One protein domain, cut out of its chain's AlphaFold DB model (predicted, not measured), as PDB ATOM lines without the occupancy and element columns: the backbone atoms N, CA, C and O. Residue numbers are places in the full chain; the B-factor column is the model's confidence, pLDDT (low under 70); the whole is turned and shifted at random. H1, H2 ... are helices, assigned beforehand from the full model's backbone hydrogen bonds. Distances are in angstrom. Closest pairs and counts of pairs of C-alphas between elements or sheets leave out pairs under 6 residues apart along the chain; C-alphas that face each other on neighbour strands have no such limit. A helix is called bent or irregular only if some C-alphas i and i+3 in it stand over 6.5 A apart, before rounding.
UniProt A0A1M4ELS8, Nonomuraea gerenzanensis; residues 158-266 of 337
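AT A GLANCE: This is residues 158 to 266 of the 337 residues of a protein of Nonomuraea gerenzanensis (UniProt A0A1M4ELS8). One long helix, H6, runs the length of the model, with H4 and H5 packed on it and the short H3 packed on its early residues 243 to 248. H1 packs on H3, H2 lies close to H1 and H5, and a long loop, residues 193 to 209, reaches away from the body. The printed part has 109 residues with six named helices, H1 to H6 in order, and no named strand: all helix. It is compact, with a radius of gyration of the C-alphas of 13.5 A and spans of 38 by 34 by 29 A.

IN THESE COORDINATES: H1 is residues 158 to 163, from C-alpha 158 at (53.289, -34.499, -20.608). H2 is residues 176 to 182, only just irregular: C-alphas 178 and 181 are 6.6 A apart. H3 is residues 189 to 192. H4, residues 210 to 220, is 15.2 A long, and H5, residues 225 to 237, 18.7 A. H6, residues 242 to 266, is 35.6 A long and ends at C-alpha 266 (39.646, 0.726, -26.870); it is irregular, with C-alphas 244 and 247 7.2 A apart, and has a kink of 36 degrees near residue 255.

HOW THE PARTS SIT: H6 is the hub. H5 and H6 form a helical hairpin and touch, closest at the C-alphas of Cys 232 and Phe 248, 5.7 A, at a tilt of 37 degrees, only just steep, opposite ways. H4 touches residues 250 to 258 of H6, closest at the C-alphas of Leu 211 and Leu 251, 6.2 A, at a shallow tilt of 8 degrees, the same way. H3 touches H6 at the C-alphas of Gly 190 and Asp 244, 4.0 A, and H1 at those of Val 189 and Thr 160, 5.0 A. H2 is close to but not clearly touching H1, with the C-alphas of Leu 179 and Thr 159 6.1 A apart, and is apart from H6. Each O i to N i+4 pair is within hydrogen-bond range in H1, H4 and H5, but 15 of 21 in H6 and 1 of 3 in H2, where 2 of 4 O i to N i+3 pairs are; H3 is too short for an i+4 pair.

THE WHOLE: The C-alphas farthest apart are those of Trp 203 and Leu 266, 41.8 A. The printed part has no cut. The links H1 to H2 and H3 to H4 are long. Mean pLDDT of the printed part is 86.9; residues 258 to 266 are under 70.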
ATOM      1  N   LEU A 158      53.424 -35.208 -21.883       93.31
ATOM      2  CA  LEU A 158      53.289 -34.499 -20.608       93.31
ATOM      3  C   LEU A 158      52.105 -33.530 -20.647       93.31
ATOM      4  O   LEU A 158      51.292 -33.538 -19.726       93.31
ATOM      5  N   THR A 159      51.980 -32.738 -21.713       93.62
ATOM      6  CA  THR A 159      50.851 -31.815 -21.900       93.62
ATOM      7  C   THR A 159      49.539 -32.589 -21.983       93.62
ATOM      8  O   THR A 159      48.590 -32.253 -21.280       93.62
ATOM      9  N   THR A 160      49.497 -33.680 -22.759       92.38
ATOM     10  CA  THR A 160      48.320 -34.561 -22.845       92.38
ATOM     11  C   THR A 160      47.953 -35.148 -21.478       92.38
ATOM     12  O   THR A 160      46.779 -35.190 -21.110       92.38
ATOM     13  N   ALA A 161      48.944 -35.593 -20.701       90.88
ATOM     14  CA  ALA A 161      48.726 -36.140 -19.366       90.88
ATOM     15  C   ALA A 161      48.215 -35.082 -18.378       90.88
ATOM     16  O   ALA A 161      47.309 -35.372 -17.600       90.88
ATOM     17  N   TRP A 162      48.750 -33.861 -18.439       92.56
ATOM     18  CA  TRP A 162      48.304 -32.730 -17.626       92.56
ATOM     19  C   TRP A 162      46.841 -32.374 -17.897       92.56
ATOM     20  O   TRP A 162      46.059 -32.307 -16.952       92.56
ATOM     21  N   VAL A 163      46.438 -32.254 -19.168       91.94
ATOM     22  CA  VAL A 163      45.036 -31.957 -19.521       91.94
ATOM     23  C   VAL A 163      44.078 -33.123 -19.268       91.94
ATOM     24  O   VAL A 163      42.871 -32.929 -19.170       91.94
ATOM     25  N   SER A 164      44.597 -34.346 -19.136       87.75
ATOM     26  CA  SER A 164      43.784 -35.515 -18.777       87.75
ATOM     27  C   SER A 164      43.418 -35.551 -17.289       87.75
ATOM     28  O   SER A 164      42.566 -36.344 -16.891       87.75
ATOM     29  N   GLN A 165      44.062 -34.723 -16.461       87.06
ATOM     30  CA  GLN A 165      43.679 -34.514 -15.067       87.06
ATOM     31  C   GLN A 165      42.615 -33.408 -14.966       87.06
ATOM     32  O   GLN A 165      42.512 -32.570 -15.868       87.06
ATOM     33  N   PRO A 166      41.834 -33.361 -13.869       87.06
ATOM     34  CA  PRO A 166      41.000 -32.202 -13.577       87.06
ATOM     35  C   PRO A 166      41.842 -30.919 -13.622       87.06
ATOM     36  O   PRO A 166      42.975 -30.929 -13.123       87.06
ATOM     37  N   PRO A 167      41.318 -29.818 -14.188       90.12
ATOM     38  CA  PRO A 167      42.090 -28.596 -14.317       90.12
ATOM     39  C   PRO A 167      42.516 -28.109 -12.925       90.12
ATOM     40  O   PRO A 167      41.709 -28.115 -11.979       90.12
ATOM     41  N   PRO A 168      43.788 -27.715 -12.774       89.19
ATOM     42  CA  PRO A 168      44.259 -27.075 -11.563       89.19
ATOM     43  C   PRO A 168      43.693 -25.651 -11.481       89.19
ATOM     44  O   PRO A 168      43.036 -25.160 -12.400       89.19
ATOM     45  N   ASP A 169      43.968 -24.961 -10.379       89.25
ATOM     46  CA  ASP A 169      43.801 -23.512 -10.370       89.25
ATOM     47  C   ASP A 169      44.885 -22.893 -11.265       89.25
ATOM     48  O   ASP A 169      46.060 -22.870 -10.900       89.25
ATOM     49  N   LEU A 170      44.499 -22.434 -12.459       89.56
ATOM     50  CA  LEU A 170      45.426 -21.899 -13.459       89.56
ATOM     51  C   LEU A 170      46.169 -20.644 -12.975       89.56
ATOM     52  O   LEU A 170      47.244 -20.358 -13.494       89.56
ATOM     53  N   ALA A 171      45.631 -19.914 -11.991       86.38
ATOM     54  CA  ALA A 171      46.297 -18.748 -11.415       86.38
ATOM     55  C   ALA A 171      47.429 -19.143 -10.454       86.38
ATOM     56  O   ALA A 171      48.417 -18.419 -10.324       86.38
ATOM     57  N   LEU A 172      47.278 -20.283  -9.773       87.88
ATOM     58  CA  LEU A 172      48.182 -20.733  -8.713       87.88
ATOM     59  C   LEU A 172      49.109 -21.879  -9.142       87.88
ATOM     60  O   LEU A 172      50.106 -22.126  -8.465       87.88
ATOM     61  N   ASP A 173      48.811 -22.591 -10.233       90.62
ATOM     62  CA  ASP A 173      49.631 -23.719 -10.683       90.62
ATOM     63  C   ASP A 173      50.905 -23.233 -11.403       90.62
ATOM     64  O   ASP A 173      50.814 -22.650 -12.490       90.62
ATOM     65  N   PRO A 174      52.115 -23.517 -10.880       91.31
ATOM     66  CA  PRO A 174      53.369 -23.153 -11.547       91.31
ATOM     67  C   PRO A 174      53.537 -23.812 -12.925       91.31
ATOM     68  O   PRO A 174      54.265 -23.294 -13.780       91.31
ATOM     69  N   LEU A 175      52.862 -24.940 -13.174       93.12
ATOM     70  CA  LEU A 175      52.916 -25.623 -14.466       93.12
ATOM     71  C   LEU A 175      52.067 -24.937 -15.534       93.12
ATOM     72  O   LEU A 175      52.381 -25.076 -16.717       93.12
ATOM     73  N   ALA A 176      51.037 -24.177 -15.149       91.50
ATOM     74  CA  ALA A 176      50.127 -23.547 -16.100       91.50
ATOM     75  C   ALA A 176      50.880 -22.609 -17.055       91.50
ATOM     76  O   ALA A 176      50.682 -22.684 -18.263       91.50
ATOM     77  N   TRP A 177      51.830 -21.821 -16.545       88.31
ATOM     78  CA  TRP A 177      52.643 -20.903 -17.354       88.31
ATOM     79  C   TRP A 177      53.449 -21.587 -18.463       88.31
ATOM     80  O   TRP A 177      53.674 -20.993 -19.514       88.31
ATOM     81  N   HIS A 178      53.862 -22.835 -18.246       92.00
ATOM     82  CA  HIS A 178      54.685 -23.584 -19.191       92.00
ATOM     83  C   HIS A 178      53.846 -24.462 -20.127       92.00
ATOM     84  O   HIS A 178      54.172 -24.610 -21.304       92.00
ATOM     85  N   LEU A 179      52.777 -25.071 -19.607       93.12
ATOM     86  CA  LEU A 179      51.978 -26.057 -20.337       93.12
ATOM     87  C   LEU A 179      50.793 -25.436 -21.084       93.12
ATOM     88  O   LEU A 179      50.351 -26.003 -22.080       93.12
ATOM     89  N   LEU A 180      50.302 -24.264 -20.663       92.19
ATOM     90  CA  LEU A 180      49.175 -23.602 -21.319       92.19
ATOM     91  C   LEU A 180      49.495 -23.146 -22.754       92.19
ATOM     92  O   LEU A 180      48.680 -23.424 -23.630       92.19
ATOM     93  N   PRO A 181      50.652 -22.526 -23.069       91.31
ATOM     94  CA  PRO A 181      50.998 -22.236 -24.465       91.31
ATOM     95  C   PRO A 181      51.079 -23.513 -25.311       91.31
ATOM     96  O   PRO A 181      50.581 -23.565 -26.434       91.31
ATOM     97  N   ARG A 182      51.627 -24.581 -24.720       91.88
ATOM     98  CA  ARG A 182      51.803 -25.885 -25.367       91.88
ATOM     99  C   ARG A 182      50.503 -26.651 -25.569       91.88
ATOM    100  O   ARG A 182      50.464 -27.545 -26.406       91.88
ATOM    101  N   LEU A 183      49.435 -26.296 -24.860       93.00
ATOM    102  CA  LEU A 183      48.105 -26.882 -25.031       93.00
ATOM    103  C   LEU A 183      47.621 -26.774 -26.488       93.00
ATOM    104  O   LEU A 183      46.952 -27.677 -26.983       93.00
ATOM    105  N   PHE A 184      47.985 -25.695 -27.186       92.44
ATOM    106  CA  PHE A 184      47.589 -25.446 -28.577       92.44
ATOM    107  C   PHE A 184      48.512 -26.093 -29.617       92.44
ATOM    108  O   PHE A 184      48.184 -26.108 -30.803       92.44
ATOM    109  N   GLU A 185      49.664 -26.605 -29.190       91.00
ATOM    110  CA  GLU A 185      50.712 -27.127 -30.072       91.00
ATOM    111  C   GLU A 185      50.885 -28.638 -29.937       91.00
ATOM    112  O   GLU A 185      51.151 -29.303 -30.934       91.00
ATOM    113  N   ALA A 186      50.702 -29.169 -28.726       90.50
ATOM    114  CA  ALA A 186      50.951 -30.564 -28.408       90.50
ATOM    115  C   ALA A 186      49.934 -31.500 -29.066       90.50
ATOM    116  O   ALA A 186      48.711 -31.303 -28.998       90.50
ATOM    117  N   GLU A 187      50.444 -32.582 -29.647       88.00
ATOM    118  CA  GLU A 187      49.601 -33.610 -30.240       88.00
ATOM    119  C   GLU A 187      48.791 -34.377 -29.178       88.00
ATOM    120  O   GLU A 187      49.170 -34.522 -28.015       88.00
ATOM    121  N   GLY A 188      47.610 -34.861 -29.565       87.56
ATOM    122  CA  GLY A 188      46.736 -35.660 -28.694       87.56
ATOM    123  C   GLY A 188      45.929 -34.886 -27.639       87.56
ATOM    124  O   GLY A 188      44.969 -35.447 -27.106       87.56
ATOM    125  N   VAL A 189      46.224 -33.604 -27.381       90.94
ATOM    126  CA  VAL A 189      45.443 -32.749 -26.457       90.94
ATOM    127  C   VAL A 189      43.970 -32.685 -26.858       90.94
ATOM    128  O   VAL A 189      43.085 -32.902 -26.032       90.94
ATOM    129  N   GLY A 190      43.704 -32.451 -28.144       89.81
ATOM    130  CA  GLY A 190      42.344 -32.350 -28.672       89.81
ATOM    131  C   GLY A 190      41.502 -33.598 -28.412       89.81
ATOM    132  O   GLY A 190      40.353 -33.502 -27.988       89.81
ATOM    133  N   ARG A 191      42.106 -34.779 -28.577       89.75
ATOM    134  CA  ARG A 191      41.471 -36.065 -28.274       89.75
ATOM    135  C   ARG A 191      41.261 -36.278 -26.777       89.75
ATOM    136  O   ARG A 191      40.232 -36.828 -26.397       89.75
ATOM    137  N   ALA A 192      42.210 -35.868 -25.938       88.81
ATOM    138  CA  ALA A 192      42.081 -35.986 -24.485       88.81
ATOM    139  C   ALA A 192      40.909 -35.143 -23.952       88.81
ATOM    140  O   ALA A 192      40.181 -35.578 -23.062       88.81
ATOM    141  N   LEU A 193      40.692 -33.972 -24.554       91.44
ATOM    142  CA  LEU A 193      39.667 -33.007 -24.162       91.44
ATOM    143  C   LEU A 193      38.403 -33.043 -25.036       91.44
ATOM    144  O   LEU A 193      37.518 -32.205 -24.875       91.44
ATOM    145  N   SER A 194      38.264 -34.008 -25.950       88.44
ATOM    146  CA  SER A 194      37.178 -34.003 -26.946       88.44
ATOM    147  C   SER A 194      35.777 -34.045 -26.325       88.44
ATOM    148  O   SER A 194      34.805 -33.585 -26.928       88.44
ATOM    149  N   ASN A 195      35.670 -34.619 -25.126       87.12
ATOM    150  CA  ASN A 195      34.420 -34.772 -24.383       87.12
ATOM    151  C   ASN A 195      34.246 -33.722 -23.273       87.12
ATOM    152  O   ASN A 195      33.268 -33.802 -22.537       87.12
ATOM    153  N   ASP A 196      35.166 -32.763 -23.141       89.50
ATOM    154  CA  ASP A 196      35.071 -31.693 -22.145       89.50
ATOM    155  C   ASP A 196      33.950 -30.698 -22.506       89.50
ATOM    156  O   ASP A 196      33.678 -30.428 -23.685       89.50
ATOM    157  N   THR A 197      33.273 -30.175 -21.484       87.69
ATOM    158  CA  THR A 197      32.123 -29.265 -21.596       87.69
ATOM    159  C   THR A 197      32.349 -28.011 -20.755       87.69
ATOM    160  O   THR A 197      33.056 -28.049 -19.754       87.69
ATOM    161  N   ALA A 198      31.764 -26.874 -21.148       85.69
ATOM    162  CA  ALA A 198      31.931 -25.613 -20.414       85.69
ATOM    163  C   ALA A 198      31.386 -25.692 -18.983       85.69
ATOM    164  O   ALA A 198      32.005 -25.176 -18.054       85.69
ATOM    165  N   ASP A 199      30.255 -26.376 -18.829       85.44
ATOM    166  CA  ASP A 199      29.591 -26.579 -17.554       85.44
ATOM    167  C   ASP A 199      29.705 -28.055 -17.140       85.44
ATOM    168  O   ASP A 199      29.693 -28.945 -18.007       85.44
ATOM    169  N   PRO A 200      29.867 -28.330 -15.835       82.88
ATOM    170  CA  PRO A 200      29.886 -29.692 -15.333       82.88
ATOM    171  C   PRO A 200      28.531 -30.378 -15.540       82.88
ATOM    172  O   PRO A 200      27.495 -29.710 -15.565       82.88
ATOM    173  N   PRO A 201      28.509 -31.713 -15.668       81.44
ATOM    174  CA  PRO A 201      27.259 -32.444 -15.783       81.44
ATOM    175  C   PRO A 201      26.431 -32.329 -14.495       81.44
ATOM    176  O   PRO A 201      26.982 -32.262 -13.397       81.44
ATOM    177  N   ASP A 202      25.103 -32.383 -14.617       84.31
ATOM    178  CA  ASP A 202      24.189 -32.193 -13.480       84.31
ATOM    179  C   ASP A 202      24.428 -33.154 -12.309       84.31
ATOM    180  O   ASP A 202      24.235 -32.774 -11.155       84.31
ATOM    181  N   TRP A 203      24.873 -34.378 -12.600       83.81
ATOM    182  CA  TRP A 203      25.154 -35.410 -11.600       83.81
ATOM    183  C   TRP A 203      26.470 -35.189 -10.833       83.81
ATOM    184  O   TRP A 203      26.673 -35.825  -9.803       83.81
ATOM    185  N   ASP A 204      27.352 -34.297 -11.298       83.94
ATOM    186  CA  ASP A 204      28.602 -33.945 -10.618       83.94
ATOM    187  C   ASP A 204      28.978 -32.485 -10.884       83.94
ATOM    188  O   ASP A 204      29.906 -32.160 -11.629       83.94
ATOM    189  N   ARG A 205      28.251 -31.586 -10.215       82.75
ATOM    190  CA  ARG A 205      28.488 -30.135 -10.261       82.75
ATOM    191  C   ARG A 205      29.817 -29.712  -9.632       82.75
ATOM    192  O   ARG A 205      30.234 -28.573  -9.819       82.75
ATOM    193  N   SER A 206      30.466 -30.601  -8.878       82.19
ATOM    194  CA  SER A 206      31.768 -30.336  -8.257       82.19
ATOM    195  C   SER A 206      32.931 -30.513  -9.234       82.19
ATOM    196  O   SER A 206      34.024 -29.980  -9.016       82.19
ATOM    197  N   ARG A 207      32.698 -31.235 -10.337       84.19
ATOM    198  CA  ARG A 207      33.699 -31.484 -11.365       84.19
ATOM    199  C   ARG A 207      34.150 -30.182 -12.012       84.19
ATOM    200  O   ARG A 207      33.362 -29.445 -12.590       84.19
ATOM    201  N   ARG A 208      35.457 -29.932 -12.004       86.75
ATOM    202  CA  ARG A 208      36.038 -28.853 -12.809       86.75
ATOM    203  C   ARG A 208      36.274 -29.340 -14.237       86.75
ATOM    204  O   ARG A 208      36.782 -30.444 -14.435       86.75
ATOM    205  N   THR A 209      35.921 -28.512 -15.213       91.50
ATOM    206  CA  THR A 209      36.132 -28.762 -16.646       91.50
ATOM    207  C   THR A 209      37.152 -27.781 -17.207       91.50
ATOM    208  O   THR A 209      37.297 -26.666 -16.696       91.50
ATOM    209  N   TRP A 210      37.886 -28.183 -18.241       93.94
ATOM    210  CA  TRP A 210      38.938 -27.339 -18.815       93.94
ATOM    211  C   TRP A 210      38.367 -26.098 -19.501       93.94
ATOM    212  O   TRP A 210      38.862 -24.994 -19.272       93.94
ATOM    213  N   LEU A 211      37.290 -26.250 -20.276       93.44
ATOM    214  CA  LEU A 211      36.569 -25.128 -20.882       93.44
ATOM    215  C   LEU A 211      36.041 -24.158 -19.814       93.44
ATOM    216  O   LEU A 211      36.190 -22.943 -19.957       93.44
ATOM    217  N   GLY A 212      35.476 -24.682 -18.721       91.62
ATOM    218  CA  GLY A 212      34.990 -23.877 -17.602       91.62
ATOM    219  C   GLY A 212      36.113 -23.125 -16.885       91.62
ATOM    220  O   GLY A 212      35.972 -21.934 -16.611       91.62
ATOM    221  N   ALA A 213      37.247 -23.787 -16.639       92.81
ATOM    222  CA  ALA A 213      38.415 -23.192 -15.992       92.81
ATOM    223  C   ALA A 213      39.051 -22.077 -16.838       92.81
ATOM    224  O   ALA A 213      39.357 -21.013 -16.303       92.81
ATOM    225  N   LEU A 214      39.195 -22.274 -18.155       93.44
ATOM    226  CA  LEU A 214      39.709 -21.244 -19.066       93.44
ATOM    227  C   LEU A 214      38.756 -20.047 -19.160       93.44
ATOM    228  O   LEU A 214      39.199 -18.905 -19.059       93.44
ATOM    229  N   ARG A 215      37.443 -20.296 -19.273       91.94
ATOM    230  CA  ARG A 215      36.413 -19.243 -19.247       91.94
ATOM    231  C   ARG A 215      36.478 -18.434 -17.952       91.94
ATOM    232  O   ARG A 215      36.457 -17.208 -17.999       91.94
ATOM    233  N   ALA A 216      36.570 -19.109 -16.806       90.00
ATOM    234  CA  ALA A 216      36.666 -18.457 -15.505       90.00
ATOM    235  C   ALA A 216      37.960 -17.642 -15.371       90.00
ATOM    236  O   ALA A 216      37.913 -16.500 -14.926       90.00
ATOM    237  N   ALA A 217      39.098 -18.182 -15.813       90.88
ATOM    238  CA  ALA A 217      40.378 -17.479 -15.775       90.88
ATOM    239  C   ALA A 217      40.379 -16.209 -16.643       90.88
ATOM    240  O   ALA A 217      40.964 -15.204 -16.243       90.88
ATOM    241  N   VAL A 218      39.693 -16.226 -17.791       90.94
ATOM    242  CA  VAL A 218      39.491 -15.031 -18.629       90.94
ATOM    243  C   VAL A 218      38.528 -14.044 -17.972       90.94
ATOM    244  O   VAL A 218      38.813 -12.854 -17.929       90.94
ATOM    245  N   ALA A 219      37.416 -14.521 -17.406       88.12
ATOM    246  CA  ALA A 219      36.439 -13.663 -16.734       88.12
ATOM    247  C   ALA A 219      37.018 -12.947 -15.499       88.12
ATOM    248  O   ALA A 219      36.664 -11.802 -15.235       88.12
ATOM    249  N   VAL A 220      37.917 -13.610 -14.763       88.50
ATOM    250  CA  VAL A 220      38.648 -13.035 -13.620       88.50
ATOM    251  C   VAL A 220      39.797 -12.119 -14.074       88.50
ATOM    252  O   VAL A 220      40.291 -11.318 -13.286       88.50
ATOM    253  N   GLY A 221      40.213 -12.195 -15.343       86.38
ATOM    254  CA  GLY A 221      41.322 -11.410 -15.894       86.38
ATOM    255  C   GLY A 221      42.711 -11.995 -15.622       86.38
ATOM    256  O   GLY A 221      43.715 -11.340 -15.892       86.38
ATOM    257  N   THR A 222      42.797 -13.230 -15.118       87.38
ATOM    258  CA  THR A 222      44.069 -13.955 -14.948       87.38
ATOM    259  C   THR A 222      44.709 -14.278 -16.299       87.38
ATOM    260  O   THR A 222      45.932 -14.288 -16.426       87.38
ATOM    261  N   LEU A 223      43.883 -14.552 -17.313       88.12
ATOM    262  CA  LEU A 223      44.311 -14.820 -18.684       88.12
ATOM    263  C   LEU A 223      43.654 -13.829 -19.644       88.12
ATOM    264  O   LEU A 223      42.458 -13.570 -19.556       88.12
ATOM    265  N   ALA A 224      44.429 -13.322 -20.600       87.50
ATOM    266  CA  ALA A 224      43.893 -12.536 -21.703       87.50
ATOM    267  C   ALA A 224      43.208 -13.465 -22.731       87.50
ATOM    268  O   ALA A 224      43.723 -14.558 -22.997       87.50
ATOM    269  N   PRO A 225      42.061 -13.078 -23.320       89.31
ATOM    270  CA  PRO A 225      41.389 -13.895 -24.327       89.31
ATOM    271  C   PRO A 225      42.164 -13.965 -25.654       89.31
ATOM    272  O   PRO A 225      42.064 -14.963 -26.366       89.31
ATOM    273  N   GLU A 226      42.956 -12.948 -26.001       89.62
ATOM    274  CA  GLU A 226      43.620 -12.839 -27.305       89.62
ATOM    275  C   GLU A 226      44.627 -13.973 -27.563       89.62
ATOM    276  O   GLU A 226      44.466 -14.653 -28.580       89.62
ATOM    277  N   PRO A 227      45.584 -14.284 -26.660       90.12
ATOM    278  CA  PRO A 227      46.542 -15.369 -26.881       90.12
ATOM    279  C   PRO A 227      45.890 -16.751 -26.992       90.12
ATOM    280  O   PRO A 227      46.398 -17.616 -27.709       90.12
ATOM    281  N   LEU A 228      44.770 -16.967 -26.290       92.12
ATOM    282  CA  LEU A 228      44.020 -18.224 -26.340       92.12
ATOM    283  C   LEU A 228      43.330 -18.394 -27.696       92.12
ATOM    284  O   LEU A 228      43.386 -19.470 -28.289       92.12
ATOM    285  N   VAL A 229      42.723 -17.325 -28.214       91.62
ATOM    286  CA  VAL A 229      42.078 -17.351 -29.530       91.62
ATOM    287  C   VAL A 229      43.110 -17.508 -30.641       91.62
ATOM    288  O   VAL A 229      42.920 -18.336 -31.530       91.62
ATOM    289  N   ASP A 230      44.238 -16.804 -30.558       91.06
ATOM    290  CA  ASP A 230      45.330 -16.966 -31.519       91.06
ATOM    291  C   ASP A 230      45.895 -18.397 -31.480       91.06
ATOM    292  O   ASP A 230      46.232 -18.967 -32.520       91.06
ATOM    293  N   GLY A 231      45.948 -19.014 -30.293       93.00
ATOM    294  CA  GLY A 231      46.263 -20.430 -30.113       93.00
ATOM    295  C   GLY A 231      45.278 -21.356 -30.832       93.00
ATOM    296  O   GLY A 231      45.706 -22.239 -31.579       93.00
ATOM    297  N   CYS A 232      43.969 -21.126 -30.680       93.75
ATOM    298  CA  CYS A 232      42.936 -21.868 -31.412       93.75
ATOM    299  C   CYS A 232      43.114 -21.737 -32.931       93.75
ATOM    300  O   CYS A 232      43.101 -22.745 -33.636       93.75
ATOM    301  N   VAL A 233      43.347 -20.521 -33.440       92.38
ATOM    302  CA  VAL A 233      43.565 -20.276 -34.874       92.38
ATOM    303  C   VAL A 233      44.796 -21.030 -35.375       92.38
ATOM    304  O   VAL A 233      44.702 -21.748 -36.372       92.38
ATOM    305  N   ARG A 234      45.934 -20.960 -34.665       92.69
ATOM    306  CA  ARG A 234      47.132 -21.747 -35.015       92.69
ATOM    307  C   ARG A 234      46.832 -23.246 -35.056       92.69
ATOM    308  O   ARG A 234      47.296 -23.929 -35.968       92.69
ATOM    309  N   ARG A 235      46.030 -23.766 -34.121       92.38
ATOM    310  CA  ARG A 235      45.640 -25.184 -34.108       92.38
ATOM    311  C   ARG A 235      44.746 -25.560 -35.289       92.38
ATOM    312  O   ARG A 235      44.931 -26.649 -35.831       92.38
ATOM    313  N   PHE A 236      43.824 -24.686 -35.701       92.50
ATOM    314  CA  PHE A 236      42.981 -24.897 -36.884       92.50
ATOM    315  C   PHE A 236      43.802 -24.913 -38.171       92.50
ATOM    316  O   PHE A 236      43.601 -25.796 -39.002       92.50
ATOM    317  N   LEU A 237      44.777 -24.008 -38.302       91.88
ATOM    318  CA  LEU A 237      45.674 -23.957 -39.461       91.88
ATOM    319  C   LEU A 237      46.548 -25.212 -39.594       91.88
ATOM    320  O   LEU A 237      46.860 -25.619 -40.708       91.88
ATOM    321  N   ARG A 238      46.911 -25.859 -38.478       90.25
ATOM    322  CA  ARG A 238      47.624 -27.152 -38.493       90.25
ATOM    323  C   ARG A 238      46.745 -28.326 -38.947       90.25
ATOM    324  O   ARG A 238      47.284 -29.364 -39.316       90.25
ATOM    325  N   GLY A 239      45.418 -28.179 -38.932       86.75
ATOM    326  CA  GLY A 239      44.469 -29.229 -39.316       86.75
ATOM    327  C   GLY A 239      44.388 -30.396 -38.320       86.75
ATOM    328  O   GLY A 239      45.092 -30.441 -37.312       86.75
ATOM    329  N   GLY A 240      43.486 -31.346 -38.560       88.50
ATOM    330  CA  GLY A 240      43.279 -32.509 -37.690       88.50
ATOM    331  C   GLY A 240      41.917 -33.162 -37.907       88.50
ATOM    332  O   GLY A 240      41.103 -32.675 -38.691       88.50
ATOM    333  N   SER A 241      41.652 -34.269 -37.208       91.38
ATOM    334  CA  SER A 241      40.323 -34.884 -37.250       91.38
ATOM    335  C   SER A 241      39.298 -34.032 -36.493       91.38
ATOM    336  O   SER A 241      39.645 -33.240 -35.616       91.38
ATOM    337  N   ALA A 242      38.007 -34.240 -36.768       89.31
ATOM    338  CA  ALA A 242      36.935 -33.569 -36.030       89.31
ATOM    339  C   ALA A 242      37.039 -33.791 -34.508       89.31
ATOM    340  O   ALA A 242      36.719 -32.896 -33.729       89.31
ATOM    341  N   THR A 243      37.520 -34.960 -34.074       91.38
ATOM    342  CA  THR A 243      37.754 -35.267 -32.655       91.38
ATOM    343  C   THR A 243      38.872 -34.414 -32.065       91.38
ATOM    344  O   THR A 243      38.738 -33.947 -30.938       91.38
ATOM    345  N   ASP A 244      39.942 -34.174 -32.824       90.06
ATOM    346  CA  ASP A 244      41.096 -33.403 -32.352       90.06
ATOM    347  C   ASP A 244      40.796 -31.897 -32.309       90.06
ATOM    348  O   ASP A 244      41.351 -31.176 -31.486       90.06
ATOM    349  N   LEU A 245      39.894 -31.410 -33.165       93.00
ATOM    350  CA  LEU A 245      39.548 -29.987 -33.239       93.00
ATOM    351  C   LEU A 245      38.346 -29.597 -32.365       93.00
ATOM    352  O   LEU A 245      38.204 -28.425 -32.021       93.00
ATOM    353  N   ARG A 246      37.503 -30.557 -31.957       94.25
ATOM    354  CA  ARG A 246      36.242 -30.309 -31.228       94.25
ATOM    355  C   ARG A 246      36.406 -29.425 -29.992       94.25
ATOM    356  O   ARG A 246      35.608 -28.514 -29.794       94.25
ATOM    357  N   PHE A 247      37.414 -29.700 -29.164       94.12
ATOM    358  CA  PHE A 247      37.681 -28.904 -27.964       94.12
ATOM    359  C   PHE A 247      38.016 -27.447 -28.314       94.12
ATOM    360  O   PHE A 247      37.453 -26.525 -27.732       94.12
ATOM    361  N   PHE A 248      38.884 -27.240 -29.306       94.31
ATOM    362  CA  PHE A 248      39.344 -25.911 -29.709       94.31
ATOM    363  C   PHE A 248      38.245 -25.083 -30.376       94.31
ATOM    364  O   PHE A 248      38.190 -23.877 -30.159       94.31
ATOM    365  N   VAL A 249      37.340 -25.716 -31.132       93.81
ATOM    366  CA  VAL A 249      36.143 -25.052 -31.679       93.81
ATOM    367  C   VAL A 249      35.257 -24.532 -30.547       93.81
ATOM    368  O   VAL A 249      34.954 -23.344 -30.513       93.81
ATOM    369  N   ARG A 250      34.936 -25.384 -29.563       94.50
ATOM    370  CA  ARG A 250      34.140 -24.983 -28.390       94.50
ATOM    371  C   ARG A 250      34.814 -23.870 -27.592       94.50
ATOM    372  O   ARG A 250      34.154 -22.927 -27.172       94.50
ATOM    373  N   LEU A 251      36.129 -23.965 -27.387       94.19
ATOM    374  CA  LEU A 251      36.894 -22.926 -26.702       94.19
ATOM    375  C   LEU A 251      36.849 -21.603 -27.473       94.19
ATOM    376  O   LEU A 251      36.623 -20.560 -26.871       94.19
ATOM    377  N   HIS A 252      37.031 -21.639 -28.794       93.00
ATOM    378  CA  HIS A 252      36.955 -20.451 -29.635       93.00
ATOM    379  C   HIS A 252      35.581 -19.776 -29.519       93.00
ATOM    380  O   HIS A 252      35.523 -18.594 -29.197       93.00
ATOM    381  N   GLU A 253      34.487 -20.524 -29.687       91.62
ATOM    382  CA  GLU A 253      33.110 -20.019 -29.545       91.62
ATOM    383  C   GLU A 253      32.847 -19.383 -28.170       91.62
ATOM    384  O   GLU A 253      32.218 -18.330 -28.085       91.62
ATOM    385  N   LEU A 254      33.379 -19.974 -27.093       90.94
ATOM    386  CA  LEU A 254      33.259 -19.429 -25.735       90.94
ATOM    387  C   LEU A 254      34.027 -18.117 -25.533       90.94
ATOM    388  O   LEU A 254      33.635 -17.305 -24.693       90.94
ATOM    389  N   LEU A 255      35.127 -17.916 -26.260       87.94
ATOM    390  CA  LEU A 255      36.000 -16.750 -26.114       87.94
ATOM    391  C   LEU A 255      35.608 -15.577 -27.025       87.94
ATOM    392  O   LEU A 255      35.992 -14.447 -26.720       87.94
ATOM    393  N   VAL A 256      34.826 -15.797 -28.092       77.81
ATOM    394  CA  VAL A 256      34.369 -14.724 -29.005       77.81
ATOM    395  C   VAL A 256      33.690 -13.567 -28.249       77.81
ATOM    396  O   VAL A 256      34.170 -12.440 -28.369       77.81
ATOM    397  N   PRO A 257      32.687 -13.795 -27.373       72.50
ATOM    398  CA  PRO A 257      32.014 -12.693 -26.678       72.50
ATOM    399  C   PRO A 257      32.915 -11.932 -25.700       72.50
ATOM    400  O   PRO A 257      32.577 -10.824 -25.289       72.50
ATOM    401  N   ALA A 258      34.018 -12.543 -25.253       60.78
ATOM    402  CA  ALA A 258      34.989 -11.895 -24.380       60.78
ATOM    403  C   ALA A 258      35.923 -10.962 -25.169       60.78
ATOM    404  O   ALA A 258      36.255  -9.895 -24.664       60.78
ATOM    405  N   ARG A 259      36.286 -11.314 -26.415       58.56
ATOM    406  CA  ARG A 259      37.092 -10.451 -27.299       58.56
ATOM    407  C   ARG A 259      36.368  -9.170 -27.690       58.56
ATOM    408  O   ARG A 259      36.965  -8.097 -27.636       58.56
ATOM    409  N   ASP A 260      35.090  -9.282 -28.053       61.50
ATOM    410  CA  ASP A 260      34.301  -8.131 -28.506       61.50
ATOM    411  C   ASP A 260      34.205  -7.056 -27.411       61.50
ATOM    412  O   ASP A 260      34.283  -5.863 -27.693       61.50
ATOM    413  N   ARG A 261      34.153  -7.471 -26.137       58.69
ATOM    414  CA  ARG A 261      34.163  -6.559 -24.981       58.69
ATOM    415  C   ARG A 261      35.516  -5.881 -24.756       58.69
ATOM    416  O   ARG A 261      35.541  -4.705 -24.405       58.69
ATOM    417  N   THR A 262      36.634  -6.581 -24.965       56.31
ATOM    418  CA  THR A 262      37.972  -5.971 -24.859       56.31
ATOM    419  C   THR A 262      38.200  -4.935 -25.965       56.31
ATOM    420  O   THR A 262      38.790  -3.885 -25.712       56.31
ATOM    421  N   GLY A 263      37.685  -5.190 -27.176       54.47
ATOM    422  CA  GLY A 263      37.719  -4.237 -28.293       54.47
ATOM    423  C   GLY A 263      36.894  -2.970 -28.041       54.47
ATOM    424  O   GLY A 263      37.330  -1.872 -28.389       54.47
ATOM    425  N   ASP A 264      35.752  -3.100 -27.362       53.38
ATOM    426  CA  ASP A 264      34.854  -1.983 -27.036       53.38
ATOM    427  C   ASP A 264      35.462  -0.999 -26.008       53.38
ATOM    428  O   ASP A 264      35.179   0.199 -26.009       53.38
ATOM    429  N   HIS A 265      36.399  -1.458 -25.168       48.66
ATOM    430  CA  HIS A 265      37.134  -0.581 -24.244       48.66
ATOM    431  C   HIS A 265      38.186   0.306 -24.923       48.66
ATOM    432  O   HIS A 265      38.517   1.364 -24.388       48.66
ATOM    433  N   LEU A 266      38.680  -0.072 -26.105       51.62
ATOM    434  CA  LEU A 266      39.646   0.726 -26.870       51.62
ATOM    435  C   LEU A 266      38.982   1.659 -27.897       51.62
ATOM    436  O   LEU A 266      39.657   2.537 -28.432       51.62
TER     437      LEU A 266